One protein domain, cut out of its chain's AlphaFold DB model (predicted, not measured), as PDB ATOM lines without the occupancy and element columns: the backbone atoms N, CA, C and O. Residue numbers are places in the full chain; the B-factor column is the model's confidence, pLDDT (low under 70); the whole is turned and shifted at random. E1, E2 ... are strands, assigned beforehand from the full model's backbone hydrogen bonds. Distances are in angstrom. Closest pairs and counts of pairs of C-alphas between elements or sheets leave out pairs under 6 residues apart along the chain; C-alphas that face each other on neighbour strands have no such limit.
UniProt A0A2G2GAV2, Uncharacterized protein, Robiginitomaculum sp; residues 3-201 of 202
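What this domain is: This is residues 3 to 201 of the 202 residues of an uncharacterized protein of Robiginitomaculum sp (UniProt A0A2G2GAV2). Two antiparallel six-stranded sheets face to face, strands crossed at 61 degrees, make a sandwich with little regular structure: 74 of 199 printed residues are in strands. All strand, with E1 to E12 in chain order, it is compact, radius of gyration of the C-alphas 15.8 A, spanning 44 by 40 by 34 A.

How they stand to each other: Start at E1, residues 3 to 7; E2, 11 to 18, E3, 21 to 29, E4, 43 to 46, E5, 81 to 84, and E6, 90 to 93, follow as a meander, each the antiparallel neighbour of the one before. N 4 and O 15, of E1 and E2, are within hydrogen-bond range at 2.8 A. Next come E7, 111 to 114, E8, 139 to 146, E9, 152 to 163, E10, 173 to 176, E11, 179 to 185, and E12, 196 to 200, in a strongly twisted sheet ordered E7 E8 E9 E12 E11 E10. E9 bends by 99 degrees at residue 159; E9 to E12 form a Greek key, four strands in a row of which E10, E11 and E12 are a meander and the first, E9, is the antiparallel neighbour of the fourth, E12, with N 161 and O 198 within hydrogen-bond range at 3.0 A.

Where its parts are: Find C-alpha 3 at (48.156, 40.988, -25.408), where E1 begins, and C-alpha 200 at (38.119, 33.670, -18.380), where E12 ends. E3 is 26.0 A long, E9 23.8 A.

The domain as a whole: The printed part has no cut. Links E3 to E4, E4 to E5, E6 to E7 and E7 to E8 are long. Residues 119 to 128 are among those under pLDDT 70.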
ATOM      1  N   TYR A   3      48.213  41.080 -26.859       93.69
ATOM      2  CA  TYR A   3      48.156  40.988 -25.408       93.69
ATOM      3  C   TYR A   3      46.713  41.052 -24.923       93.69
ATOM      4  O   TYR A   3      45.853  41.666 -25.556       93.69
ATOM      5  N   TRP A   4      46.478  40.430 -23.778       96.44
ATOM      6  CA  TRP A   4      45.208  40.403 -23.076       96.44
ATOM      7  C   TRP A   4      45.456  40.826 -21.638       96.44
ATOM      8  O   TRP A   4      46.369  40.327 -20.979       96.44
ATOM      9  N   PHE A   5      44.643  41.759 -21.164       96.56
ATOM     10  CA  PHE A   5      44.650  42.215 -19.785       96.56
ATOM     11  C   PHE A   5      43.254  41.975 -19.226       96.56
ATOM     12  O   PHE A   5      42.310  42.672 -19.598       96.56
ATOM     13  N   VAL A   6      43.122  40.969 -18.369       96.69
ATOM     14  CA  VAL A   6      41.853  40.617 -17.728       96.69
ATOM     15  C   VAL A   6      41.940  41.019 -16.271       96.69
ATOM     16  O   VAL A   6      42.837  40.563 -15.567       96.69
ATOM     17  N   ALA A   7      41.011  41.834 -15.794       96.38
ATOM     18  CA  ALA A   7      40.985  42.235 -14.399       96.38
ATOM     19  C   ALA A   7      39.563  42.290 -13.862       96.38
ATOM     20  O   ALA A   7      38.650  42.761 -14.534       96.38
ATOM     21  N   ASN A   8      39.420  41.867 -12.613       93.94
ATOM     22  CA  ASN A   8      38.201  41.992 -11.835       93.94
ATOM     23  C   ASN A   8      38.534  42.605 -10.458       93.94
ATOM     24  O   ASN A   8      39.671  42.993 -10.185       93.94
ATOM     25  N   GLY A   9      37.550  42.694  -9.561       93.81
ATOM     26  CA  GLY A   9      37.745  43.274  -8.222       93.81
ATOM     27  C   GLY A   9      38.671  42.481  -7.281       93.81
ATOM     28  O   GLY A   9      38.883  42.912  -6.149       93.81
ATOM     29  N   ARG A  10      39.184  41.319  -7.702       94.00
ATOM     30  CA  ARG A  10      39.962  40.380  -6.877       94.00
ATOM     31  C   ARG A  10      41.318  40.011  -7.477       94.00
ATOM     32  O   ARG A  10      42.218  39.661  -6.713       94.00
ATOM     33  N   ARG A  11      41.475  40.067  -8.801       95.62
ATOM     34  CA  ARG A  11      42.698  39.667  -9.509       95.62
ATOM     35  C   ARG A  11      42.854  40.351 -10.859       95.62
ATOM     36  O   ARG A  11      41.874  40.775 -11.471       95.62
ATOM     37  N   PHE A  12      44.087  40.378 -11.348       97.62
ATOM     38  CA  PHE A  12      44.384  40.635 -12.750       97.62
ATOM     39  C   PHE A  12      45.283  39.543 -13.329       97.62
ATOM     40  O   PHE A  12      46.123  38.962 -12.638       97.62
ATOM     41  N   ILE A  13      45.075  39.268 -14.612       97.88
ATOM     42  CA  ILE A  13      45.838  38.327 -15.418       97.88
ATOM     43  C   ILE A  13      46.301  39.060 -16.669       97.88
ATOM     44  O   ILE A  13      45.511  39.730 -17.339       97.88
ATOM     45  N   VAL A  14      47.579  38.911 -16.990       96.62
ATOM     46  CA  VAL A  14      48.161  39.420 -18.230       96.62
ATOM     47  C   VAL A  14      48.634  38.242 -19.056       96.62
ATOM     48  O   VAL A  14      49.313  37.357 -18.539       96.62
ATOM     49  N   VAL A  15      48.287  38.251 -20.337       95.44
ATOM     50  CA  VAL A  15      48.787  37.304 -21.331       95.44
ATOM     51  C   VAL A  15      49.385  38.105 -22.476       95.44
ATOM     52  O   VAL A  15      48.763  39.055 -22.942       95.44
ATOM     53  N   ALA A  16      50.571  37.742 -22.946       92.69
ATOM     54  CA  ALA A  16      51.199  38.367 -24.101       92.69
ATOM     55  C   ALA A  16      51.796  37.309 -25.027       92.69
ATOM     56  O   ALA A  16      52.510  36.420 -24.580       92.69
ATOM     57  N   ASP A  17      51.534  37.431 -26.323       89.81
ATOM     58  CA  ASP A  17      52.198  36.647 -27.361       89.81
ATOM     59  C   ASP A  17      53.343  37.464 -27.976       89.81
ATOM     60  O   ASP A  17      53.128  38.443 -28.710       89.81
ATOM     61  N   VAL A  18      54.565  37.037 -27.664       87.06
ATOM     62  CA  VAL A  18      55.825  37.594 -28.154       87.06
ATOM     63  C   VAL A  18      56.403  36.637 -29.195       87.06
ATOM     64  O   VAL A  18      57.237  35.785 -28.900       87.06
ATOM     65  N   ASN A  19      55.948  36.786 -30.442       83.31
ATOM     66  CA  ASN A  19      56.453  36.028 -31.594       83.31
ATOM     67  C   ASN A  19      56.356  34.494 -31.415       83.31
ATOM     68  O   ASN A  19      57.292  33.765 -31.741       83.31
ATOM     69  N   GLY A  20      55.238  34.008 -30.868       80.56
ATOM     70  CA  GLY A  20      54.993  32.587 -30.597       80.56
ATOM     71  C   GLY A  20      55.357  32.141 -29.176       80.56
ATOM     72  O   GLY A  20      54.980  31.031 -28.778       80.56
ATOM     73  N   THR A  21      56.030  32.999 -28.402       84.81
ATOM     74  CA  THR A  21      56.325  32.781 -26.978       84.81
ATOM     75  C   THR A  21      55.250  33.444 -26.126       84.81
ATOM     76  O   THR A  21      55.060  34.659 -26.170       84.81
ATOM     77  N   TRP A  22      54.534  32.636 -25.349       89.06
ATOM     78  CA  TRP A  22      53.380  33.078 -24.571       89.06
ATOM     79  C   TRP A  22      53.790  33.443 -23.151       89.06
ATOM     80  O   TRP A  22      54.126  32.561 -22.371       89.06
ATOM     81  N   ALA A  23      53.754  34.725 -22.806       90.88
ATOM     82  CA  ALA A  23      53.998  35.216 -21.459       90.88
ATOM     83  C   ALA A  23      52.702  35.346 -20.660       90.88
ATOM     84  O   ALA A  23      51.715  35.869 -21.170       90.88
ATOM     85  N   THR A  24      52.709  34.899 -19.406       93.69
ATOM     86  CA  THR A  24      51.555  34.947 -18.503       93.69
ATOM     87  C   THR A  24      51.935  35.520 -17.140       93.69
ATOM     88  O   THR A  24      53.029  35.293 -16.628       93.69
ATOM     89  N   MET A  25      51.018  36.261 -16.531       95.12
ATOM     90  CA  MET A  25      51.148  36.748 -15.160       95.12
ATOM     91  C   MET A  25      49.785  36.727 -14.479       95.12
ATOM     92  O   MET A  25      48.782  37.070 -15.101       95.12
ATOM     93  N   TYR A  26      49.763  36.358 -13.204       97.69
ATOM     94  CA  TYR A  26      48.598  36.396 -12.331       97.69
ATOM     95  C   TYR A  26      48.984  37.144 -11.063       97.69
ATOM     96  O   TYR A  26      49.997  36.824 -10.441       97.69
ATOM     97  N   ALA A  27      48.160  38.092 -10.637       97.75
ATOM     98  CA  ALA A  27      48.273  38.665  -9.305       97.75
ATOM     99  C   ALA A  27      46.887  38.964  -8.739       97.75
ATOM    100  O   ALA A  27      46.083  39.683  -9.336       97.75
ATOM    101  N   GLY A  28      46.612  38.407  -7.563       97.12
ATOM    102  CA  GLY A  28      45.359  38.637  -6.859       97.12
ATOM    103  C   GLY A  28      44.936  37.457  -6.007       97.12
ATOM    104  O   GLY A  28      45.746  36.610  -5.642       97.12
ATOM    105  N   PHE A  29      43.653  37.410  -5.675       96.75
ATOM    106  CA  PHE A  29      43.096  36.352  -4.844       96.75
ATOM    107  C   PHE A  29      42.693  35.138  -5.668       96.75
ATOM    108  O   PHE A  29      41.990  35.280  -6.664       96.75
ATOM    109  N   MET A  30      43.111  33.955  -5.227       96.06
ATOM    110  CA  MET A  30      42.530  32.688  -5.671       96.06
ATOM    111  C   MET A  30      41.153  32.467  -5.006       96.06
ATOM    112  O   MET A  30      40.713  33.273  -4.172       96.06
ATOM    113  N   LEU A  31      40.468  31.386  -5.370       96.50
ATOM    114  CA  LEU A  31      39.224  30.923  -4.753       96.50
ATOM    115  C   LEU A  31      39.559  29.898  -3.656       96.50
ATOM    116  O   LEU A  31      39.767  28.730  -3.983       96.50
ATOM    117  N   PRO A  32      39.659  30.295  -2.371       95.94
ATOM    118  CA  PRO A  32      40.107  29.385  -1.326       95.94
ATOM    119  C   PRO A  32      39.034  28.358  -0.948       95.94
ATOM    120  O   PRO A  32      37.850  28.683  -0.858       95.94
ATOM    121  N   TYR A  33      39.462  27.150  -0.590       95.56
ATOM    122  CA  TYR A  33      38.635  26.143   0.087       95.56
ATOM    123  C   TYR A  33      38.650  26.337   1.606       95.56
ATOM    124  O   TYR A  33      38.863  25.409   2.382       95.56
ATOM    125  N   ALA A  34      38.460  27.582   2.030       93.44
ATOM    126  CA  ALA A  34      38.460  27.973   3.426       93.44
ATOM    127  C   ALA A  34      37.594  29.213   3.624       93.44
ATOM    128  O   ALA A  34      37.335  29.983   2.692       93.44
ATOM    129  N   THR A  35      37.148  29.424   4.855       93.06
ATOM    130  CA  THR A  35      36.386  30.622   5.208       93.06
ATOM    131  C   THR A  35      37.275  31.872   5.178       93.06
ATOM    132  O   THR A  35      38.488  31.786   5.394       93.06
ATOM    133  N   PRO A  36      36.691  33.076   5.005       91.00
ATOM    134  CA  PRO A  36      37.445  34.328   5.100       91.00
ATOM    135  C   PRO A  36      38.178  34.529   6.437       91.00
ATOM    136  O   PRO A  36      39.133  35.295   6.492       91.00
ATOM    137  N   SER A  37      37.749  33.864   7.516       91.12
ATOM    138  CA  SER A  37      38.451  33.876   8.806       91.12
ATOM    139  C   SER A  37      39.671  32.955   8.850       91.12
ATOM    140  O   SER A  37      40.623  33.264   9.558       91.12
ATOM    141  N   GLU A  38      39.649  31.841   8.117       91.56
ATOM    142  CA  GLU A  38      40.747  30.863   8.085       91.56
ATOM    143  C   GLU A  38      41.846  31.284   7.108       91.56
ATOM    144  O   GLU A  38      43.026  31.147   7.418       91.56
ATOM    145  N   MET A  39      41.472  31.846   5.952       92.44
ATOM    146  CA  MET A  39      42.413  32.391   4.969       92.44
ATOM    147  C   MET A  39      42.029  33.826   4.593       92.44
ATOM    148  O   MET A  39      41.455  34.058   3.527       92.44
ATOM    149  N   PRO A  40      42.357  34.824   5.436       90.94
ATOM    150  CA  PRO A  40      41.954  36.210   5.198       90.94
ATOM    151  C   PRO A  40      42.534  36.822   3.921       90.94
ATOM    152  O   PRO A  40      42.008  37.808   3.408       90.94
ATOM    153  N   TYR A  41      43.644  36.272   3.421       94.19
ATOM    154  CA  TYR A  41      44.369  36.838   2.291       94.19
ATOM    155  C   TYR A  41      44.884  35.749   1.339       94.19
ATOM    156  O   TYR A  41      46.088  35.494   1.307       94.19
ATOM    157  N   PRO A  42      43.990  35.106   0.561       94.56
ATOM    158  CA  PRO A  42      44.308  33.977  -0.312       94.56
ATOM    159  C   PRO A  42      45.009  34.441  -1.599       94.56
ATOM    160  O   PRO A  42      44.510  34.258  -2.708       94.56
ATOM    161  N   MET A  43      46.126  35.148  -1.449       96.25
ATOM    162  CA  MET A  43      46.821  35.820  -2.541       96.25
ATOM    163  C   MET A  43      47.771  34.863  -3.250       96.25
ATOM    164  O   MET A  43      48.680  34.321  -2.625       96.25
ATOM    165  N   TYR A  44      47.582  34.727  -4.558       97.19
ATOM    166  CA  TYR A  44      48.485  34.039  -5.467       97.19
ATOM    167  C   TYR A  44      49.134  35.063  -6.397       97.19
ATOM    168  O   TYR A  44      48.461  35.944  -6.947       97.19
ATOM    169  N   ILE A  45      50.450  34.963  -6.551       96.75
ATOM    170  CA  ILE A  45      51.229  35.774  -7.484       96.75
ATOM    171  C   ILE A  45      52.077  34.817  -8.302       96.75
ATOM    172  O   ILE A  45      52.830  34.030  -7.730       96.75
ATOM    173  N   ALA A  46      51.967  34.896  -9.623       95.75
ATOM    174  CA  ALA A  46      52.746  34.075 -10.528       95.75
ATOM    175  C   ALA A  46      53.129  34.823 -11.801       95.75
ATOM    176  O   ALA A  46      52.388  35.675 -12.293       95.75
ATOM    177  N   GLY A  47      54.279  34.452 -12.346       93.12
ATOM    178  CA  GLY A  47      54.760  34.852 -13.657       93.12
ATOM    179  C   GLY A  47      55.340  33.656 -14.400       93.12
ATOM    180  O   GLY A  47      55.045  32.503 -14.096       93.12
ATOM    181  N   ASN A  48      56.198  33.942 -15.371       89.62
ATOM    182  CA  ASN A  48      56.757  32.919 -16.246       89.62
ATOM    183  C   ASN A  48      58.085  32.334 -15.780       89.62
ATOM    184  O   ASN A  48      58.388  31.196 -16.105       89.62
ATOM    185  N   ALA A  49      58.895  33.106 -15.067       87.75
ATOM    186  CA  ALA A  49      60.235  32.700 -14.677       87.75
ATOM    187  C   ALA A  49      60.559  33.266 -13.298       87.75
ATOM    188  O   ALA A  49      60.084  34.341 -12.934       87.75
ATOM    189  N   GLY A  50      61.367  32.527 -12.542       78.06
ATOM    190  CA  GLY A  50      62.014  33.024 -11.328       78.06
ATOM    191  C   GLY A  50      63.542  33.006 -11.414       78.06
ATOM    192  O   GLY A  50      64.204  33.457 -10.489       78.06
ATOM    193  N   ALA A  51      64.126  32.487 -12.500       74.62
ATOM    194  CA  ALA A  51      65.574  32.470 -12.688       74.62
ATOM    195  C   ALA A  51      66.097  33.847 -13.139       74.62
ATOM    196  O   ALA A  51      65.430  34.556 -13.888       74.62
ATOM    197  N   GLU A  52      67.303  34.207 -12.692       69.50
ATOM    198  CA  GLU A  52      67.915  35.529 -12.920       69.50
ATOM    199  C   GLU A  52      68.363  35.754 -14.381       69.50
ATOM    200  O   GLU A  52      68.446  36.893 -14.829       69.50
ATOM    201  N   ASP A  53      68.557  34.674 -15.147       75.19
ATOM    202  CA  ASP A  53      69.010  34.690 -16.544       75.19
ATOM    203  C   ASP A  53      67.932  34.118 -17.473       75.19
ATOM    204  O   ASP A  53      68.065  33.014 -18.013       75.19
ATOM    205  N   THR A  54      66.797  34.802 -17.586       78.81
ATOM    206  CA  THR A  54      65.696  34.388 -18.465       78.81
ATOM    207  C   THR A  54      65.129  35.596 -19.190       78.81
ATOM    208  O   THR A  54      64.759  36.587 -18.561       78.81
ATOM    209  N   ASP A  55      65.079  35.523 -20.520       78.81
ATOM    210  CA  ASP A  55      64.563  36.594 -21.367       78.81
ATOM    211  C   ASP A  55      63.187  36.256 -21.967       78.81
ATOM    212  O   ASP A  55      62.624  35.180 -21.762       78.81
ATOM    213  N   SER A  56      62.614  37.205 -22.710       76.19
ATOM    214  CA  SER A  56      61.289  37.064 -23.330       76.19
ATOM    215  C   SER A  56      61.225  36.057 -24.486       76.19
ATOM    216  O   SER A  56      60.142  35.819 -25.018       76.19
ATOM    217  N   THR A  57      62.368  35.536 -24.927       76.94
ATOM    218  CA  THR A  57      62.504  34.562 -26.020       76.94
ATOM    219  C   THR A  57      62.940  33.182 -25.538       76.94
ATOM    220  O   THR A  57      63.052  32.264 -26.351       76.94
ATOM    221  N   GLU A  58      63.165  33.023 -24.235       81.31
ATOM    222  CA  GLU A  58      63.556  31.760 -23.634       81.31
ATOM    223  C   GLU A  58      62.493  30.683 -23.894       81.31
ATOM    224  O   GLU A  58      61.298  30.876 -23.663       81.31
ATOM    225  N   VAL A  59      62.953  29.524 -24.361       78.56
ATOM    226  CA  VAL A  59      62.130  28.343 -24.667       78.56
ATOM    227  C   VAL A  59      62.732  27.093 -24.026       78.56
ATOM    228  O   VAL A  59      62.773  26.025 -24.637       78.56
ATOM    229  N   SER A  60      63.232  27.225 -22.796       81.56
ATOM    230  CA  SER A  60      63.733  26.119 -21.973       81.56
ATOM    231  C   SER A  60      62.823  25.832 -20.780       81.56
ATOM    232  O   SER A  60      61.814  26.500 -20.550       81.56
ATOM    233  N   ASP A  61      63.206  24.843 -19.979       80.50
ATOM    234  CA  ASP A  61      62.552  24.517 -18.717       80.50
ATOM    235  C   ASP A  61      62.697  25.611 -17.642       80.50
ATOM    236  O   ASP A  61      62.148  25.455 -16.557       80.50
ATOM    237  N   LYS A  62      63.376  26.730 -17.925       83.69
ATOM    238  CA  LYS A  62      63.429  27.924 -17.065       83.69
ATOM    239  C   LYS A  62      62.191  28.809 -17.149       83.69
ATOM    240  O   LYS A  62      61.990  29.641 -16.263       83.69
ATOM    241  N   VAL A  63      61.374  28.637 -18.188       86.38
ATOM    242  CA  VAL A  63      60.098  29.339 -18.347       86.38
ATOM    243  C   VAL A  63      58.931  28.381 -18.166       86.38
ATOM    244  O   VAL A  63      58.961  27.241 -18.626       86.38
ATOM    245  N   GLY A  64      57.893  28.856 -17.494       88.69
ATOM    246  CA  GLY A  64      56.615  28.188 -17.298       88.69
ATOM    247  C   GLY A  64      55.468  29.164 -17.501       88.69
ATOM    248  O   GLY A  64      55.549  30.080 -18.319       88.69
ATOM    249  N   SER A  65      54.388  28.969 -16.758       91.50
ATOM    250  CA  SER A  65      53.207  29.831 -16.822       91.50
ATOM    251  C   SER A  65      52.506  29.912 -15.470       91.50
ATOM    252  O   SER A  65      52.833  29.175 -14.540       91.50
ATOM    253  N   ILE A  66      51.486  30.765 -15.364       94.44
ATOM    254  CA  ILE A  66      50.715  30.944 -14.122       94.44
ATOM    255  C   ILE A  66      50.057  29.657 -13.603       94.44
ATOM    256  O   ILE A  66      49.833  29.535 -12.400       94.44
ATOM    257  N   PHE A  67      49.728  28.727 -14.501       93.00
ATOM    258  CA  PHE A  67      49.073  27.450 -14.208       93.00
ATOM    259  C   PHE A  67      50.065  26.282 -14.177       93.00
ATOM    260  O   PHE A  67      49.780  25.230 -13.609       93.00
ATOM    261  N   ASP A  68      51.254  26.491 -14.736       90.19
ATOM    262  CA  ASP A  68      52.344  25.534 -14.748       90.19
ATOM    263  C   ASP A  68      53.653  26.190 -14.280       90.19
ATOM    264  O   ASP A  68      54.544  26.461 -15.093       90.19
ATOM    265  N   PRO A  69      53.748  26.541 -12.983       91.19
ATOM    266  CA  PRO A  69      54.861  27.327 -12.477       91.19
ATOM    267  C   PRO A  69      56.159  26.521 -12.402       91.19
ATOM    268  O   PRO A  69      56.184  25.357 -12.000       91.19
ATOM    269  N   VAL A  70      57.262  27.191 -12.709       88.38
ATOM    270  CA  VAL A  70      58.641  26.697 -12.604       88.38
ATOM    271  C   VAL A  70      59.326  27.221 -11.337       88.38
ATOM    272  O   VAL A  70      59.046  28.335 -10.884       88.38
ATOM    273  N   GLY A  71      60.252  26.456 -10.759       86.25
ATOM    274  CA  GLY A  71      61.113  26.958  -9.687       86.25
ATOM    275  C   GLY A  71      62.172  25.970  -9.211       86.25
ATOM    276  O   GLY A  71      62.357  24.908  -9.801       86.25
ATOM    277  N   THR A  72      62.883  26.323  -8.138       77.44
ATOM    278  CA  THR A  72      63.838  25.429  -7.469       77.44
ATOM    279  C   THR A  72      63.895  25.695  -5.968       77.44
ATOM    280  O   THR A  72      63.798  26.836  -5.528       77.44
ATOM    281  N   LEU A  73      64.073  24.637  -5.174       69.56
ATOM    282  CA  LEU A  73      64.367  24.751  -3.741       69.56
ATOM    283  C   LEU A  73      65.830  25.089  -3.437       69.56
ATOM    284  O   LEU A  73      66.155  25.438  -2.304       69.56
ATOM    285  N   VAL A  74      66.720  24.949  -4.422       66.38
ATOM    286  CA  VAL A  74      68.168  25.081  -4.208       66.38
ATOM    287  C   VAL A  74      68.581  26.553  -4.087       66.38
ATOM    288  O   VAL A  74      69.512  26.870  -3.351       66.38
ATOM    289  N   THR A  75      67.845  27.452  -4.747       70.38
ATOM    290  CA  THR A  75      68.093  28.898  -4.729       70.38
ATOM    291  C   THR A  75      66.822  29.631  -4.294       70.38
ATOM    292  O   THR A  75      65.898  29.781  -5.099       70.38
ATOM    293  N   PRO A  76      66.734  30.090  -3.033       67.19
ATOM    294  CA  PRO A  76      65.594  30.865  -2.554       67.19
ATOM    295  C   PRO A  76      65.303  32.068  -3.456       67.19
ATOM    296  O   PRO A  76      66.224  32.720  -3.938       67.19
ATOM    297  N   GLY A  77      64.023  32.373  -3.673       71.31
ATOM    298  CA  GLY A  77      63.600  33.514  -4.492       71.31
ATOM    299  C   GLY A  77      63.476  33.227  -5.989       71.31
ATOM    300  O   GLY A  77      62.972  34.077  -6.712       71.31
ATOM    301  N   THR A  78      63.847  32.029  -6.451       81.00
ATOM    302  CA  THR A  78      63.850  31.697  -7.888       81.00
ATOM    303  C   THR A  78      62.624  30.917  -8.376       81.00
ATOM    304  O   THR A  78      62.632  30.312  -9.452       81.00
ATOM    305  N   ASN A  79      61.540  30.918  -7.595       88.81
ATOM    306  CA  ASN A  79      60.249  30.381  -8.014       88.81
ATOM    307  C   ASN A  79      59.456  31.427  -8.800       88.81
ATOM    308  O   ASN A  79      59.445  32.606  -8.457       88.81
ATOM    309  N   SER A  80      58.750  30.969  -9.826       91.19
ATOM    310  CA  SER A  80      57.870  31.811 -10.641       91.19
ATOM    311  C   SER A  80      56.506  32.068 -10.000       91.19
ATOM    312  O   SER A  80      55.779  32.925 -10.491       91.19
ATOM    313  N   ALA A  81      56.152  31.361  -8.918       94.06
ATOM    314  CA  ALA A  81      54.863  31.498  -8.255       94.06
ATOM    315  C   ALA A  81      54.944  31.373  -6.731       94.06
ATOM    316  O   ALA A  81      55.724  30.583  -6.189       94.06
ATOM    317  N   TYR A  82      54.081  32.127  -6.050       94.44
ATOM    318  CA  TYR A  82      53.953  32.152  -4.598       94.44
ATOM    319  C   TYR A  82      52.487  32.259  -4.174       94.44
ATOM    320  O   TYR A  82      51.695  32.978  -4.787       94.44
ATOM    321  N   LEU A  83      52.147  31.582  -3.079       94.88
ATOM    322  CA  LEU A  83      50.857  31.693  -2.400       94.88
ATOM    323  C   LEU A  83      51.072  32.221  -0.982       94.88
ATOM    324  O   LEU A  83      51.995  31.790  -0.291       94.88
ATOM    325  N   ARG A  84      50.194  33.112  -0.524       93.56
ATOM    326  CA  ARG A  84      50.115  33.477   0.889       93.56
ATOM    327  C   ARG A  84      49.234  32.476   1.640       93.56
ATOM    328  O   ARG A  84      48.051  32.378   1.340       93.56
ATOM    329  N   ASP A  85      49.815  31.722   2.568       88.50
ATOM    330  CA  ASP A  85      49.174  30.606   3.269       88.50
ATOM    331  C   ASP A  85      48.234  31.051   4.414       88.50
ATOM    332  O   ASP A  85      48.074  32.240   4.700       88.50
ATOM    333  N   PHE A  86      47.608  30.078   5.089       87.31
ATOM    334  CA  PHE A  86      46.702  30.301   6.228       87.31
ATOM    335  C   PHE A  86      47.368  31.011   7.416       87.31
ATOM    336  O   PHE A  86      46.709  31.730   8.161       87.31
ATOM    337  N   ASN A  87      48.684  30.846   7.576       85.50
ATOM    338  CA  ASN A  87      49.460  31.500   8.630       85.50
ATOM    339  C   ASN A  87      49.927  32.907   8.215       85.50
ATOM    340  O   ASN A  87      50.611  33.591   8.978       85.50
ATOM    341  N   GLY A  88      49.570  33.351   7.005       87.00
ATOM    342  CA  GLY A  88      49.961  34.634   6.435       87.00
ATOM    343  C   GLY A  88      51.392  34.675   5.892       87.00
ATOM    344  O   GLY A  88      51.825  35.760   5.480       87.00
ATOM    345  N   GLY A  89      52.097  33.540   5.885       89.44
ATOM    346  CA  GLY A  89      53.419  33.360   5.293       89.44
ATOM    347  C   GLY A  89      53.341  33.123   3.787       89.44
ATOM    348  O   GLY A  89      52.278  32.851   3.242       89.44
ATOM    349  N   TRP A  90      54.472  33.245   3.094       91.06
ATOM    350  CA  TRP A  90      54.561  32.945   1.665       91.06
ATOM    351  C   TRP A  90      55.137  31.550   1.457       91.06
ATOM    352  O   TRP A  90      56.186  31.226   2.013       91.06
ATOM    353  N   ILE A  91      54.472  30.752   0.628       90.44
ATOM    354  CA  ILE A  91      54.974  29.461   0.162       90.44
ATOM    355  C   ILE A  91      55.267  29.534  -1.334       90.44
ATOM    356  O   ILE A  91      54.496  30.107  -2.104       90.44
ATOM    357  N   SER A  92      56.392  28.954  -1.736       91.25
ATOM    358  CA  SER A  92      56.760  28.807  -3.141       91.25
ATOM    359  C   SER A  92      55.932  27.711  -3.802       91.25
ATOM    360  O   SER A  92      55.847  26.607  -3.267       91.25
ATOM    361  N   ILE A  93      55.392  27.985  -4.988       91.12
ATOM    362  CA  ILE A  93      54.667  27.012  -5.812       91.12
ATOM    363  C   ILE A  93      55.498  26.713  -7.063       91.12
ATOM    364  O   ILE A  93      55.977  27.630  -7.733       91.12
ATOM    365  N   SER A  94      55.687  25.436  -7.393       90.31
ATOM    366  CA  SER A  94      56.287  25.039  -8.673       90.31
ATOM    367  C   SER A  94      55.951  23.599  -9.020       90.31
ATOM    368  O   SER A  94      56.181  22.708  -8.208       90.31
ATOM    369  N   ASN A  95      55.507  23.362 -10.246       88.50
ATOM    370  CA  ASN A  95      55.233  22.036 -10.781       88.50
ATOM    371  C   ASN A  95      56.502  21.275 -11.145       88.50
ATOM    372  O   ASN A  95      56.574  20.062 -10.960       88.50
ATOM    373  N   TYR A  96      57.511  21.988 -11.636       83.62
ATOM    374  CA  TYR A  96      58.736  21.376 -12.116       83.62
ATOM    375  C   TYR A  96      59.954  22.269 -11.910       83.62
ATOM    376  O   TYR A  96      59.871  23.476 -11.658       83.62
ATOM    377  N   ALA A  97      61.102  21.608 -11.993       80.06
ATOM    378  CA  ALA A  97      62.420  22.176 -11.843       80.06
ATOM    379  C   ALA A  97      62.867  22.659 -13.196       80.06
ATOM    380  O   ALA A  97      62.765  21.896 -14.159       80.06
ATOM    381  N   TRP A  98      63.489  23.826 -13.231       76.19
ATOM    382  CA  TRP A  98      64.460  24.047 -14.283       76.19
ATOM    383  C   TRP A  98      65.712  23.211 -13.980       76.19
ATOM    384  O   TRP A  98      66.182  23.141 -12.838       76.19
ATOM    385  N   ALA A  99      66.217  22.524 -14.992       65.62
ATOM    386  CA  ALA A  99      67.451  21.763 -14.976       65.62
ATOM    387  C   ALA A  99      68.345  22.253 -16.122       65.62
ATOM    388  O   ALA A  99      67.977  23.100 -16.927       65.62
ATOM    389  N   THR A 100      69.574  21.753 -16.214       58.94
ATOM    390  CA  THR A 100      70.419  22.038 -17.379       58.94
ATOM    391  C   THR A 100      69.930  21.204 -18.574       58.94
ATOM    392  O   THR A 100      70.541  20.180 -18.884       58.94
ATOM    393  N   GLY A 101      68.805  21.568 -19.210       58.38
ATOM    394  CA  GLY A 101      68.281  20.832 -20.370       58.38
ATOM    395  C   GLY A 101      66.839  21.150 -20.802       58.38
ATOM    396  O   GLY A 101      66.320  22.233 -20.580       58.38
ATOM    397  N   ILE A 102      66.213  20.187 -21.496       57.75
ATOM    398  CA  ILE A 102      64.838  20.268 -22.052       57.75
ATOM    399  C   ILE A 102      63.829  19.487 -21.160       57.75
ATOM    400  O   ILE A 102      62.623  19.400 -21.426       57.75
ATOM    401  N   SER A 103      64.312  18.868 -20.084       64.38
ATOM    402  CA  SER A 103      63.534  17.933 -19.270       64.38
ATOM    403  C   SER A 103      62.969  18.617 -18.032       64.38
ATOM    404  O   SER A 103      63.716  18.988 -17.136       64.38
ATOM    405  N   ARG A 104      61.635  18.699 -17.949       72.06
ATOM    406  CA  ARG A 104      60.939  19.054 -16.708       72.06
ATOM    407  C   ARG A 104      61.169  17.947 -15.680       72.06
ATOM    408  O   ARG A 104      60.677  16.838 -15.866       72.06
ATOM    409  N   ASN A 105      61.897  18.245 -14.610       66.38
ATOM    410  CA  ASN A 105      62.030  17.323 -13.482       66.38
ATOM    411  C   ASN A 105      60.980  17.667 -12.426       66.38
ATOM    412  O   ASN A 105      60.797  18.844 -12.119       66.38
ATOM    413  N   ASN A 106      60.313  16.668 -11.844       65.94
ATOM    414  CA  ASN A 106      59.377  16.909 -10.742       65.94
ATOM    415  C   ASN A 106      60.074  17.675  -9.609       65.94
ATOM    416  O   ASN A 106      61.117  17.244  -9.109       65.94
ATOM    417  N   GLN A 107      59.506  18.819  -9.217       66.81
ATOM    418  CA  GLN A 107      60.038  19.612  -8.108       66.81
ATOM    419  C   GLN A 107      59.540  19.113  -6.767       66.81
ATOM    420  O   GLN A 107      58.381  18.735  -6.600       66.81
ATOM    421  N   SER A 108      60.434  19.206  -5.789       62.72
ATOM    422  CA  SER A 108      60.181  18.893  -4.391       62.72
ATOM    423  C   SER A 108      59.839  20.128  -3.558       62.72
ATOM    424  O   SER A 108      59.910  20.034  -2.336       62.72
ATOM    425  N   THR A 109      59.417  21.258  -4.159       71.69
ATOM    426  CA  THR A 109      58.906  22.417  -3.389       71.69
ATOM    427  C   THR A 109      57.811  22.030  -2.413       71.69
ATOM    428  O   THR A 109      57.598  22.723  -1.425       71.69
ATOM    429  N   GLY A 110      57.132  20.914  -2.676       84.25
ATOM    430  CA  GLY A 110      56.093  20.421  -1.801       84.25
ATOM    431  C   GLY A 110      54.778  21.152  -2.004       84.25
ATOM    432  O   GLY A 110      53.872  20.938  -1.210       84.25
ATOM    433  N   ALA A 111      54.680  22.027  -3.010       90.31
ATOM    434  CA  ALA A 111      53.483  22.777  -3.345       90.31
ATOM    435  C   ALA A 111      53.392  23.026  -4.856       90.31
ATOM    436  O   ALA A 111      54.368  23.430  -5.499       90.31
ATOM    437  N   TRP A 112      52.208  22.776  -5.409       92.19
ATOM    438  CA  TRP A 112      51.992  22.551  -6.833       92.19
ATOM    439  C   TRP A 112      50.613  23.038  -7.297       92.19
ATOM    440  O   TRP A 112      49.712  23.279  -6.489       92.19
ATOM    441  N   VAL A 113      50.446  23.120  -8.616       93.62
ATOM    442  CA  VAL A 113      49.176  23.361  -9.306       93.62
ATOM    443  C   VAL A 113      48.749  22.082 -10.028       93.62
ATOM    444  O   VAL A 113      49.400  21.630 -10.972       93.62
ATOM    445  N   TRP A 114      47.638  21.504  -9.585       91.94
ATOM    446  CA  TRP A 114      46.959  20.399 -10.259       91.94
ATOM    447  C   TRP A 114      46.068  20.952 -11.388       91.94
ATOM    448  O   TRP A 114      45.508  22.033 -11.212       91.94
ATOM    449  N   PRO A 115      45.901  20.253 -12.526       88.12
ATOM    450  CA  PRO A 115      46.445  18.928 -12.841       88.12
ATOM    451  C   PRO A 115      47.890  18.923 -13.346       88.12
ATOM    452  O   PRO A 115      48.506  17.860 -13.390       88.12
ATOM    453  N   TYR A 116      48.453  20.080 -13.692       86.00
ATOM    454  CA  TYR A 116      49.728  20.195 -14.404       86.00
ATOM    455  C   TYR A 116      50.899  19.458 -13.739       86.00
ATOM    456  O   TYR A 116      51.638  18.771 -14.436       86.00
ATOM    457  N   ASN A 117      51.044  19.507 -12.409       81.31
ATOM    458  CA  ASN A 117      52.118  18.775 -11.721       81.31
ATOM    459  C   ASN A 117      52.022  17.248 -11.867       81.31
ATOM    460  O   ASN A 117      53.040  16.561 -11.884       81.31
ATOM    461  N   TRP A 118      50.805  16.713 -11.972       72.31
ATOM    462  CA  TRP A 118      50.564  15.279 -12.123       72.31
ATOM    463  C   TRP A 118      50.725  14.833 -13.578       72.31
ATOM    464  O   TRP A 118      51.164  13.714 -13.845       72.31
ATOM    465  N   MET A 119      50.438  15.725 -14.528       69.38
ATOM    466  CA  MET A 119      50.541  15.463 -15.967       69.38
ATOM    467  C   MET A 119      51.984  15.285 -16.470       69.38
ATOM    468  O   MET A 119      52.184  15.094 -17.662       69.38
ATOM    469  N   TYR A 120      52.990  15.309 -15.592       64.06
ATOM    470  CA  TYR A 120      54.367  14.902 -15.910       64.06
ATOM    471  C   TYR A 120      54.703  13.475 -15.489       64.06
ATOM    472  O   TYR A 120      55.762  12.974 -15.857       64.06
ATOM    473  N   SER A 121      53.826  12.817 -14.727       57.31
ATOM    474  CA  SER A 121      53.977  11.398 -14.417       57.31
ATOM    475  C   SER A 121      53.453  10.560 -15.584       57.31
ATOM    476  O   SER A 121      52.344  10.761 -16.077       57.31
ATOM    477  N   GLU A 122      54.293   9.639 -16.041       51.59
ATOM    478  CA  GLU A 122      54.194   8.887 -17.299       51.59
ATOM    479  C   GLU A 122      52.923   8.010 -17.414       51.59
ATOM    480  O   GLU A 122      52.611   7.519 -18.493       51.59
ATOM    481  N   ASP A 123      52.146   7.878 -16.332       50.75
ATOM    482  CA  ASP A 123      51.005   6.961 -16.215       50.75
ATOM    483  C   ASP A 123      49.619   7.597 -16.472       50.75
ATOM    484  O   ASP A 123      48.634   6.875 -16.627       50.75
ATOM    485  N   LEU A 124      49.499   8.933 -16.516       52.66
ATOM    486  CA  LEU A 124      48.204   9.630 -16.703       52.66
ATOM    487  C   LEU A 124      48.252  10.813 -17.689       52.66
ATOM    488  O   LEU A 124      47.235  11.461 -17.948       52.66
ATOM    489  N   ALA A 125      49.427  11.117 -18.232       50.62
ATOM    490  CA  ALA A 125      49.707  12.342 -18.964       50.62
ATOM    491  C   ALA A 125      49.273  12.305 -20.444       50.62
ATOM    492  O   ALA A 125      49.857  11.602 -21.261       50.62
ATOM    493  N   GLY A 126      48.310  13.153 -20.812       52.09
ATOM    494  CA  GLY A 126      48.282  13.804 -22.133       52.09
ATOM    495  C   GLY A 126      47.295  13.280 -23.181       52.09
ATOM    496  O   GLY A 126      46.709  14.103 -23.885       52.09
ATOM    497  N   ASP A 127      47.047  11.969 -23.245       54.47
ATOM    498  CA  ASP A 127      46.209  11.374 -24.310       54.47
ATOM    499  C   ASP A 127      44.777  11.018 -23.873       54.47
ATOM    500  O   ASP A 127      43.929  10.707 -24.707       54.47
ATOM    501  N   ILE A 128      44.474  11.063 -22.571       60.75
ATOM    502  CA  ILE A 128      43.179  10.588 -22.048       60.75
ATOM    503  C   ILE A 128      42.105  11.686 -22.086       60.75
ATOM    504  O   ILE A 128      40.929  11.391 -22.303       60.75
ATOM    505  N   ILE A 129      42.485  12.958 -21.909       72.56
ATOM    506  CA  ILE A 129      41.541  14.083 -21.968       72.56
ATOM    507  C   ILE A 129      41.598  14.688 -23.369       72.56
ATOM    508  O   ILE A 129      42.433  15.539 -23.677       72.56
ATOM    509  N   ILE A 130      40.696  14.217 -24.222       73.94
ATOM    510  CA  ILE A 130      40.484  14.722 -25.579       73.94
ATOM    511  C   ILE A 130      39.209  15.571 -25.647       73.94
ATOM    512  O   ILE A 130      38.468  15.708 -24.672       73.94
ATOM    513  N   GLN A 131      38.962  16.160 -26.815       77.12
ATOM    514  CA  GLN A 131      37.694  16.818 -27.109       77.12
ATOM    515  C   GLN A 131      36.537  15.822 -26.948       77.12
ATOM    516  O   GLN A 131      36.633  14.669 -27.375       77.12
ATOM    517  N   ASN A 132      35.443  16.272 -26.339       82.25
ATOM    518  CA  ASN A 132      34.247  15.453 -26.198       82.25
ATOM    519  C   ASN A 132      33.667  15.135 -27.589       82.25
ATOM    520  O   ASN A 132      33.847  15.924 -28.522       82.25
ATOM    521  N   PRO A 133      32.935  14.016 -27.762       83.50
ATOM    522  CA  PRO A 133      32.362  13.644 -29.059       83.50
ATOM    523  C   PRO A 133      31.429  14.698 -29.675       83.50
ATOM    524  O   PRO A 133      31.228  14.709 -30.887       83.50
ATOM    525  N   ASP A 134      30.860  15.578 -28.852       85.75
ATOM    526  CA  ASP A 134      30.009  16.698 -29.268       85.75
ATOM    527  C   ASP A 134      30.798  17.964 -29.665       85.75
ATOM    528  O   ASP A 134      30.206  18.983 -30.015       85.75
ATOM    529  N   GLY A 135      32.132  17.916 -29.613       79.56
ATOM    530  CA  GLY A 135      33.015  19.037 -29.911       79.56
ATOM    531  C   GLY A 135      33.277  19.981 -28.730       79.56
ATOM    532  O   GLY A 135      34.073  20.918 -28.870       79.56
ATOM    533  N   SER A 136      32.664  19.757 -27.567       81.81
ATOM    534  CA  SER A 136      32.968  20.527 -26.357       81.81
ATOM    535  C   SER A 136      34.330  20.138 -25.767       81.81
ATOM    536  O   SER A 136      34.899  19.086 -26.065       81.81
ATOM    537  N   THR A 137      34.894  21.018 -24.943       82.19
ATOM    538  CA  THR A 137      36.185  20.793 -24.287       82.19
ATOM    539  C   THR A 137      35.950  20.442 -22.825       82.19
ATOM    540  O   THR A 137      35.283  21.186 -22.112       82.19
ATOM    541  N   THR A 138      36.529  19.331 -22.372       85.31
ATOM    542  CA  THR A 138      36.585  19.010 -20.943       85.31
ATOM    543  C   THR A 138      37.573  19.935 -20.248       85.31
ATOM    544  O   THR A 138      38.714  20.082 -20.690       85.31
ATOM    545  N   THR A 139      37.126  20.544 -19.155       89.00
ATOM    546  CA  THR A 139      37.923  21.461 -18.341       89.00
ATOM    547  C   THR A 139      38.075  20.935 -16.928       89.00
ATOM    548  O   THR A 139      37.127  20.379 -16.373       89.00
ATOM    549  N   LEU A 140      39.241  21.161 -16.328       91.38
ATOM    550  CA  LEU A 140      39.505  20.858 -14.922       91.38
ATOM    551  C   LEU A 140      39.927  22.137 -14.188       91.38
ATOM    552  O   LEU A 140      40.560  22.999 -14.800       91.38
ATOM    553  N   PRO A 141      39.605  22.292 -12.895       94.50
ATOM    554  CA  PRO A 141      40.075  23.437 -12.128       94.50
ATOM    555  C   PRO A 141      41.599  23.410 -11.969       94.50
ATOM    556  O   PRO A 141      42.198  22.340 -11.843       94.50
ATOM    557  N   CYS A 142      42.226  24.587 -11.934       95.56
ATOM    558  CA  CYS A 142      43.637  24.707 -11.571       95.56
ATOM    559  C   CYS A 142      43.761  24.826 -10.049       95.56
ATOM    560  O   CYS A 142      43.565  25.911  -9.501       95.56
ATOM    561  N   VAL A 143      44.060  23.718  -9.369       96.69
ATOM    562  CA  VAL A 143      44.008  23.621  -7.900       96.69
ATOM    563  C   VAL A 143      45.399  23.755  -7.287       96.69
ATOM    564  O   VAL A 143      46.291  22.948  -7.561       96.69
ATOM    565  N   ILE A 144      45.571  24.727  -6.394       95.75
ATOM    566  CA  ILE A 144      46.801  24.898  -5.618       95.75
ATOM    567  C   ILE A 144      46.753  23.981  -4.394       95.75
ATOM    568  O   ILE A 144      45.815  24.031  -3.594       95.75
ATOM    569  N   HIS A 145      47.784  23.159  -4.216       94.00
ATOM    570  CA  HIS A 145      47.900  22.234  -3.089       94.00
ATOM    571  C   HIS A 145      49.353  22.084  -2.635       94.00
ATOM    572  O   HIS A 145      50.279  22.377  -3.388       94.00
ATOM    573  N   ALA A 146      49.557  21.617  -1.406       91.94
ATOM    574  CA  ALA A 146      50.868  21.328  -0.842       91.94
ATOM    575  C   ALA A 146      50.867  20.074   0.034       91.94
ATOM    576  O   ALA A 146      49.861  19.730   0.649       91.94
ATOM    577  N   SER A 147      52.028  19.434   0.142       89.62
ATOM    578  CA  SER A 147      52.363  18.412   1.139       89.62
ATOM    579  C   SER A 147      53.308  18.928   2.235       89.62
ATOM    580  O   SER A 147      53.542  18.228   3.220       89.62
ATOM    581  N   ILE A 148      53.838  20.149   2.099       84.56
ATOM    582  CA  ILE A 148      54.656  20.821   3.124       84.56
ATOM    583  C   ILE A 148      53.798  21.581   4.139       84.56
ATOM    584  O   ILE A 148      52.616  21.833   3.910       84.56
ATOM    585  N   ASN A 149      54.405  21.967   5.268       79.12
ATOM    586  CA  ASN A 149      53.778  22.788   6.313       79.12
ATOM    587  C   ASN A 149      52.438  22.230   6.827       79.12
ATOM    588  O   ASN A 149      51.500  22.974   7.091       79.12
ATOM    589  N   GLY A 150      52.353  20.904   6.965       78.31
ATOM    590  CA  GLY A 150      51.138  20.206   7.399       78.31
ATOM    591  C   GLY A 150      50.240  19.727   6.258       78.31
ATOM    592  O   GLY A 150      49.338  18.942   6.523       78.31
ATOM    593  N   GLY A 151      50.536  20.115   5.014       84.94
ATOM    594  CA  GLY A 151      49.808  19.715   3.815       84.94
ATOM    595  C   GLY A 151      48.410  20.331   3.734       84.94
ATOM    596  O   GLY A 151      47.675  20.383   4.718       84.94
ATOM    597  N   ASN A 152      48.023  20.830   2.562       91.31
ATOM    598  CA  ASN A 152      46.672  21.348   2.362       91.31
ATOM    599  C   ASN A 152      46.285  21.426   0.882       91.31
ATOM    600  O   ASN A 152      47.144  21.482   0.003       91.31
ATOM    601  N   VAL A 153      44.983  21.489   0.621       94.56
ATOM    602  CA  VAL A 153      44.418  21.896  -0.666       94.56
ATOM    603  C   VAL A 153      43.864  23.299  -0.472       94.56
ATOM    604  O   VAL A 153      42.893  23.498   0.253       94.56
ATOM    605  N   PHE A 154      44.519  24.287  -1.072       95.50
ATOM    606  CA  PHE A 154      44.255  25.688  -0.768       95.50
ATOM    607  C   PHE A 154      43.039  26.228  -1.514       95.50
ATOM    608  O   PHE A 154      42.290  27.014  -0.940       95.50
ATOM    609  N   GLY A 155      42.841  25.822  -2.769       96.50
ATOM    610  CA  GLY A 155      41.769  26.346  -3.609       96.50
ATOM    611  C   GLY A 155      42.125  26.386  -5.089       96.50
ATOM    612  O   GLY A 155      43.092  25.758  -5.520       96.50
ATOM    613  N   GLU A 156      41.347  27.141  -5.856       97.56
ATOM    614  CA  GLU A 156      41.426  27.204  -7.319       97.56
ATOM    615  C   GLU A 156      41.895  28.575  -7.809       97.56
ATOM    616  O   GLU A 156      41.529  29.605  -7.242       97.56
ATOM    617  N   LEU A 157      42.654  28.616  -8.902       97.44
ATOM    618  CA  LEU A 157      42.932  29.874  -9.596       97.44
ATOM    619  C   LEU A 157      41.637  30.475 -10.160       97.44
ATOM    620  O   LEU A 157      40.936  29.842 -10.947       97.44
ATOM    621  N   ASP A 158      41.342  31.726  -9.795       96.94
ATOM    622  CA  ASP A 158      40.138  32.416 -10.258       96.94
ATOM    623  C   ASP A 158      40.224  32.692 -11.767       96.94
ATOM    624  O   ASP A 158      41.077  33.458 -12.225       96.94
ATOM    625  N   GLY A 159      39.322  32.086 -12.538       95.81
ATOM    626  CA  GLY A 159      39.233  32.262 -13.984       95.81
ATOM    627  C   GLY A 159      40.317  31.541 -14.782       95.81
ATOM    628  O   GLY A 159      40.531  31.913 -15.931       95.81
ATOM    629  N   VAL A 160      40.995  30.538 -14.214       96.88
ATOM    630  CA  VAL A 160      41.975  29.715 -14.940       96.88
ATOM    631  C   VAL A 160      41.599  28.244 -14.823       96.88
ATOM    632  O   VAL A 160      41.562  27.680 -13.730       96.88
ATOM    633  N   VAL A 161      41.353  27.606 -15.962       94.62
ATOM    634  CA  VAL A 161      41.022  26.180 -16.029       94.62
ATOM    635  C   VAL A 161      41.991  25.453 -16.941       94.62
ATOM    636  O   VAL A 161      42.412  25.971 -17.976       94.62
ATOM    637  N   PHE A 162      42.323  24.226 -16.568       92.38
ATOM    638  CA  PHE A 162      43.014  23.312 -17.452       92.38
ATOM    639  C   PHE A 162      42.092  22.906 -18.598       92.38
ATOM    640  O   PHE A 162      40.896  22.670 -18.401       92.38
ATOM    641  N   MET A 163      42.678  22.763 -19.781       88.56
ATOM    642  CA  MET A 163      42.049  22.124 -20.925       88.56
ATOM    643  C   MET A 163      43.097  21.435 -21.794       88.56
ATOM    644  O   MET A 163      44.259  21.832 -21.824       88.56
ATOM    645  N   SER A 164      42.659  20.451 -22.572       85.00
ATOM    646  CA  SER A 164      43.492  19.857 -23.613       85.00
ATOM    647  C   SER A 164      43.596  20.773 -24.835       85.00
ATOM    648  O   SER A 164      42.589  21.281 -25.328       85.00
ATOM    649  N   GLY A 165      44.808  20.944 -25.356       82.62
ATOM    650  CA  GLY A 165      45.117  21.660 -26.594       82.62
ATOM    651  C   GLY A 165      44.771  20.894 -27.876       82.62
ATOM    652  O   GLY A 165      45.024  21.396 -28.970       82.62
ATOM    653  N   VAL A 166      44.205  19.684 -27.781       82.56
ATOM    654  CA  VAL A 166      43.780  18.907 -28.958       82.56
ATOM    655  C   VAL A 166      42.766  19.710 -29.774       82.56
ATOM    656  O   VAL A 166      41.729  20.122 -29.257       82.56
ATOM    657  N   SER A 167      43.067  19.906 -31.062       82.69
ATOM    658  CA  SER A 167      42.245  20.681 -32.006       82.69
ATOM    659  C   SER A 167      42.052  22.150 -31.607       82.69
ATOM    660  O   SER A 167      41.030  22.755 -31.940       82.69
ATOM    661  N   ARG A 168      43.013  22.730 -30.878       84.75
ATOM    662  CA  ARG A 168      42.969  24.119 -30.407       84.75
ATOM    663  C   ARG A 168      44.252  24.841 -30.765       84.75
ATOM    664  O   ARG A 168      45.333  24.260 -30.755       84.75
ATOM    665  N   SER A 169      44.116  26.122 -31.071       88.62
ATOM    666  CA  SER A 169      45.240  27.022 -31.278       88.62
ATOM    667  C   SER A 169      45.300  28.045 -30.140       88.62
ATOM    668  O   SER A 169      44.262  28.498 -29.654       88.62
ATOM    669  N   PRO A 170      46.505  28.421 -29.675       89.44
ATOM    670  CA  PRO A 170      46.650  29.557 -28.773       89.44
ATOM    671  C   PRO A 170      46.009  30.809 -29.396       89.44
ATOM    672  O   PRO A 170      46.108  30.999 -30.606       89.44
ATOM    673  N   ALA A 171      45.393  31.659 -28.574       92.31
ATOM    674  CA  ALA A 171      44.553  32.801 -28.971       92.31
ATOM    675  C   ALA A 171      43.118  32.471 -29.417       92.31
ATOM    676  O   ALA A 171      42.331  33.405 -29.587       92.31
ATOM    677  N   ASP A 172      42.746  31.195 -29.565       92.38
ATOM    678  CA  ASP A 172      41.345  30.828 -29.784       92.38
ATOM    679  C   ASP A 172      40.479  31.269 -28.595       92.38
ATOM    680  O   ASP A 172      40.932  31.316 -27.448       92.38
ATOM    681  N   THR A 173      39.203  31.542 -28.855       93.94
ATOM    682  CA  THR A 173      38.203  31.759 -27.804       93.94
ATOM    683  C   THR A 173      37.213  30.608 -27.751       93.94
ATOM    684  O   THR A 173      36.809  30.076 -28.787       93.94
ATOM    685  N   LEU A 174      36.770  30.259 -26.550       90.88
ATOM    686  CA  LEU A 174      35.767  29.225 -26.314       90.88
ATOM    687  C   LEU A 174      34.768  29.666 -25.248       90.88
ATOM    688  O   LEU A 174      35.064  30.526 -24.423       90.88
ATOM    689  N   THR A 175      33.576  29.076 -25.276       92.44
ATOM    690  CA  THR A 175      32.519  29.362 -24.305       92.44
ATOM    691  C   THR A 175      32.399  28.203 -23.323       92.44
ATOM    692  O   THR A 175      32.118  27.078 -23.737       92.44
ATOM    693  N   ILE A 176      32.584  28.474 -22.029       89.12
ATOM    694  CA  ILE A 176      32.393  27.507 -20.936       89.12
ATOM    695  C   ILE A 176      31.374  28.100 -19.974       89.12
ATOM    696  O   ILE A 176      31.574  29.196 -19.460       89.12
ATOM    697  N   GLY A 177      30.265  27.396 -19.740       86.94
ATOM    698  CA  GLY A 177      29.258  27.834 -18.766       86.94
ATOM    699  C   GLY A 177      28.615  29.199 -19.059       86.94
ATOM    700  O   GLY A 177      28.020  29.779 -18.161       86.94
ATOM    701  N   GLY A 178      28.723  29.709 -20.293       90.25
ATOM    702  CA  GLY A 178      28.228  31.031 -20.704       90.25
ATOM    703  C   GLY A 178      29.294  32.132 -20.746       90.25
ATOM    704  O   GLY A 178      29.074  33.149 -21.400       90.25
ATOM    705  N   ASP A 179      30.461  31.899 -20.150       94.12
ATOM    706  CA  ASP A 179      31.581  32.840 -20.139       94.12
ATOM    707  C   ASP A 179      32.541  32.582 -21.305       94.12
ATOM    708  O   ASP A 179      32.683  31.453 -21.788       94.12
ATOM    709  N   THR A 180      33.225  33.637 -21.756       96.12
ATOM    710  CA  THR A 180      34.232  33.543 -22.822       96.12
ATOM    711  C   THR A 180      35.615  33.355 -22.219       96.12
ATOM    712  O   THR A 180      36.058  34.169 -21.415       96.12
ATOM    713  N   TYR A 181      36.321  32.321 -22.662       96.06
ATOM    714  CA  TYR A 181      37.683  32.017 -22.247       96.06
ATOM    715  C   TYR A 181      38.651  32.129 -23.424       96.06
ATOM    716  O   TYR A 181      38.333  31.722 -24.541       96.06
ATOM    717  N   LEU A 182      39.847  32.638 -23.147       96.12
ATOM    718  CA  LEU A 182      41.001  32.650 -24.039       96.12
ATOM    719  C   LEU A 182      41.808  31.363 -23.875       96.12
ATOM    720  O   LEU A 182      42.213  31.037 -22.762       96.12
ATOM    721  N   VAL A 183      42.107  30.682 -24.978       94.44
ATOM    722  CA  VAL A 183      43.042  29.555 -25.009       94.44
ATOM    723  C   VAL A 183      44.472  30.079 -24.931       94.44
ATOM    724  O   VAL A 183      44.923  30.846 -25.787       94.44
ATOM    725  N   VAL A 184      45.195  29.630 -23.913       93.69
ATOM    726  CA  VAL A 184      46.574  30.026 -23.624       93.69
ATOM    727  C   VAL A 184      47.451  28.788 -23.567       93.69
ATOM    728  O   VAL A 184      47.058  27.757 -23.026       93.69
ATOM    729  N   ARG A 185      48.661  28.901 -24.115       89.00
ATOM    730  CA  ARG A 185      49.686  27.858 -24.065       89.00
ATOM    731  C   ARG A 185      50.806  28.255 -23.107       89.00
ATOM    732  O   ARG A 185      51.132  29.435 -23.003       89.00
ATOM    733  N   SER A 186      51.406  27.275 -22.440       86.69
ATOM    734  CA  SER A 186      52.637  27.443 -21.663       86.69
ATOM    735  C   SER A 186      53.812  27.815 -22.582       86.69
ATOM    736  O   SER A 186      53.835  27.465 -23.765       86.69
ATOM    737  N   SER A 187      54.796  28.551 -22.067       82.25
ATOM    738  CA  SER A 187      55.859  29.156 -22.889       82.25
ATOM    739  C   SER A 187      56.886  28.160 -23.412       82.25
ATOM    740  O   SER A 187      57.427  28.356 -24.497       82.25
ATOM    741  N   PHE A 188      57.170  27.104 -22.648       75.81
ATOM    742  CA  PHE A 188      58.264  26.186 -22.949       75.81
ATOM    743  C   PHE A 188      57.895  25.145 -24.016       75.81
ATOM    744  O   PHE A 188      58.484  25.097 -25.098       75.81
ATOM    745  N   ARG A 189      56.928  24.273 -23.719       70.19
ATOM    746  CA  ARG A 189      56.627  23.097 -24.543       70.19
ATOM    747  C   ARG A 189      55.474  23.379 -25.495       70.19
ATOM    748  O   ARG A 189      54.323  23.519 -25.108       70.19
ATOM    749  N   GLN A 190      55.824  23.451 -26.775       65.31
ATOM    750  CA  GLN A 190      54.935  23.927 -27.835       65.31
ATOM    751  C   GLN A 190      54.132  22.826 -28.543       65.31
ATOM    752  O   GLN A 190      53.181  23.147 -29.252       65.31
ATOM    753  N   ASN A 191      54.509  21.556 -28.350       64.31
ATOM    754  CA  ASN A 191      54.048  20.413 -29.150       64.31
ATOM    755  C   ASN A 191      53.289  19.359 -28.328       64.31
ATOM    756  O   ASN A 191      53.272  18.187 -28.697       64.31
ATOM    757  N   THR A 192      52.707  19.745 -27.196       75.38
ATOM    758  CA  THR A 192      51.950  18.827 -26.340       75.38
ATOM    759  C   THR A 192      50.513  19.313 -26.195       75.38
ATOM    760  O   THR A 192      50.232  20.509 -26.262       75.38
ATOM    761  N   SER A 193      49.588  18.382 -25.983       77.25
ATOM    762  CA  SER A 193      48.180  18.681 -25.713       77.25
ATOM    763  C   SER A 193      47.931  19.177 -24.285       77.25
ATOM    764  O   SER A 193      46.852  19.684 -24.008       77.25
ATOM    765  N   PHE A 194      48.886  19.046 -23.364       80.81
ATOM    766  CA  PHE A 194      48.676  19.314 -21.937       80.81
ATOM    767  C   PHE A 194      49.254  20.647 -21.453       80.81
ATOM    768  O   PHE A 194      48.954  21.079 -20.345       80.81
ATOM    769  N   ASP A 195      50.038  21.333 -22.281       85.06
ATOM    770  CA  ASP A 195      50.603  22.652 -21.983       85.06
ATOM    771  C   ASP A 195      49.604  23.798 -22.247       85.06
ATOM    772  O   ASP A 195      49.997  24.895 -22.643       85.06
ATOM    773  N   PHE A 196      48.305  23.555 -22.053       90.38
ATOM    774  CA  PHE A 196      47.226  24.490 -22.370       90.38
ATOM    775  C   PHE A 196      46.345  24.793 -21.158       90.38
ATOM    776  O   PHE A 196      46.105  23.942 -20.303       90.38
ATOM    777  N   ALA A 197      45.832  26.018 -21.116       93.69
ATOM    778  CA  ALA A 197      44.819  26.482 -20.180       93.69
ATOM    779  C   ALA A 197      43.794  27.348 -20.916       93.69
ATOM    780  O   ALA A 197      44.060  27.866 -22.003       93.69
ATOM    781  N   ALA A 198      42.639  27.549 -20.294       95.06
ATOM    782  CA  ALA A 198      41.671  28.550 -20.702       95.06
ATOM    783  C   ALA A 198      41.558  29.619 -19.606       95.06
ATOM    784  O   ALA A 198      41.428  29.289 -18.425       95.06
ATOM    785  N   ILE A 199      41.588  30.893 -19.996       97.00
ATOM    786  CA  ILE A 199      41.511  32.038 -19.080       97.00
ATOM    787  C   ILE A 199      40.217  32.802 -19.325       97.00
ATOM    788  O   ILE A 199      40.002  33.291 -20.433       97.00
ATOM    789  N   ASN A 200      39.369  32.918 -18.303       96.38
ATOM    790  CA  ASN A 200      38.119  33.670 -18.380       96.38
ATOM    791  C   ASN A 200      38.426  35.140 -18.687       96.38
ATOM    792  O   ASN A 200      39.304  35.722 -18.051       96.38
ATOM    793  N   LEU A 201      37.723  35.718 -19.659       94.94
ATOM    794  CA  LEU A 201      37.873  37.112 -20.081       94.94
ATOM    795  C   LEU A 201      36.953  38.086 -19.327       94.94
ATOM    796  O   LEU A 201      37.039  39.291 -19.574       94.94
TER     797      LEU A 201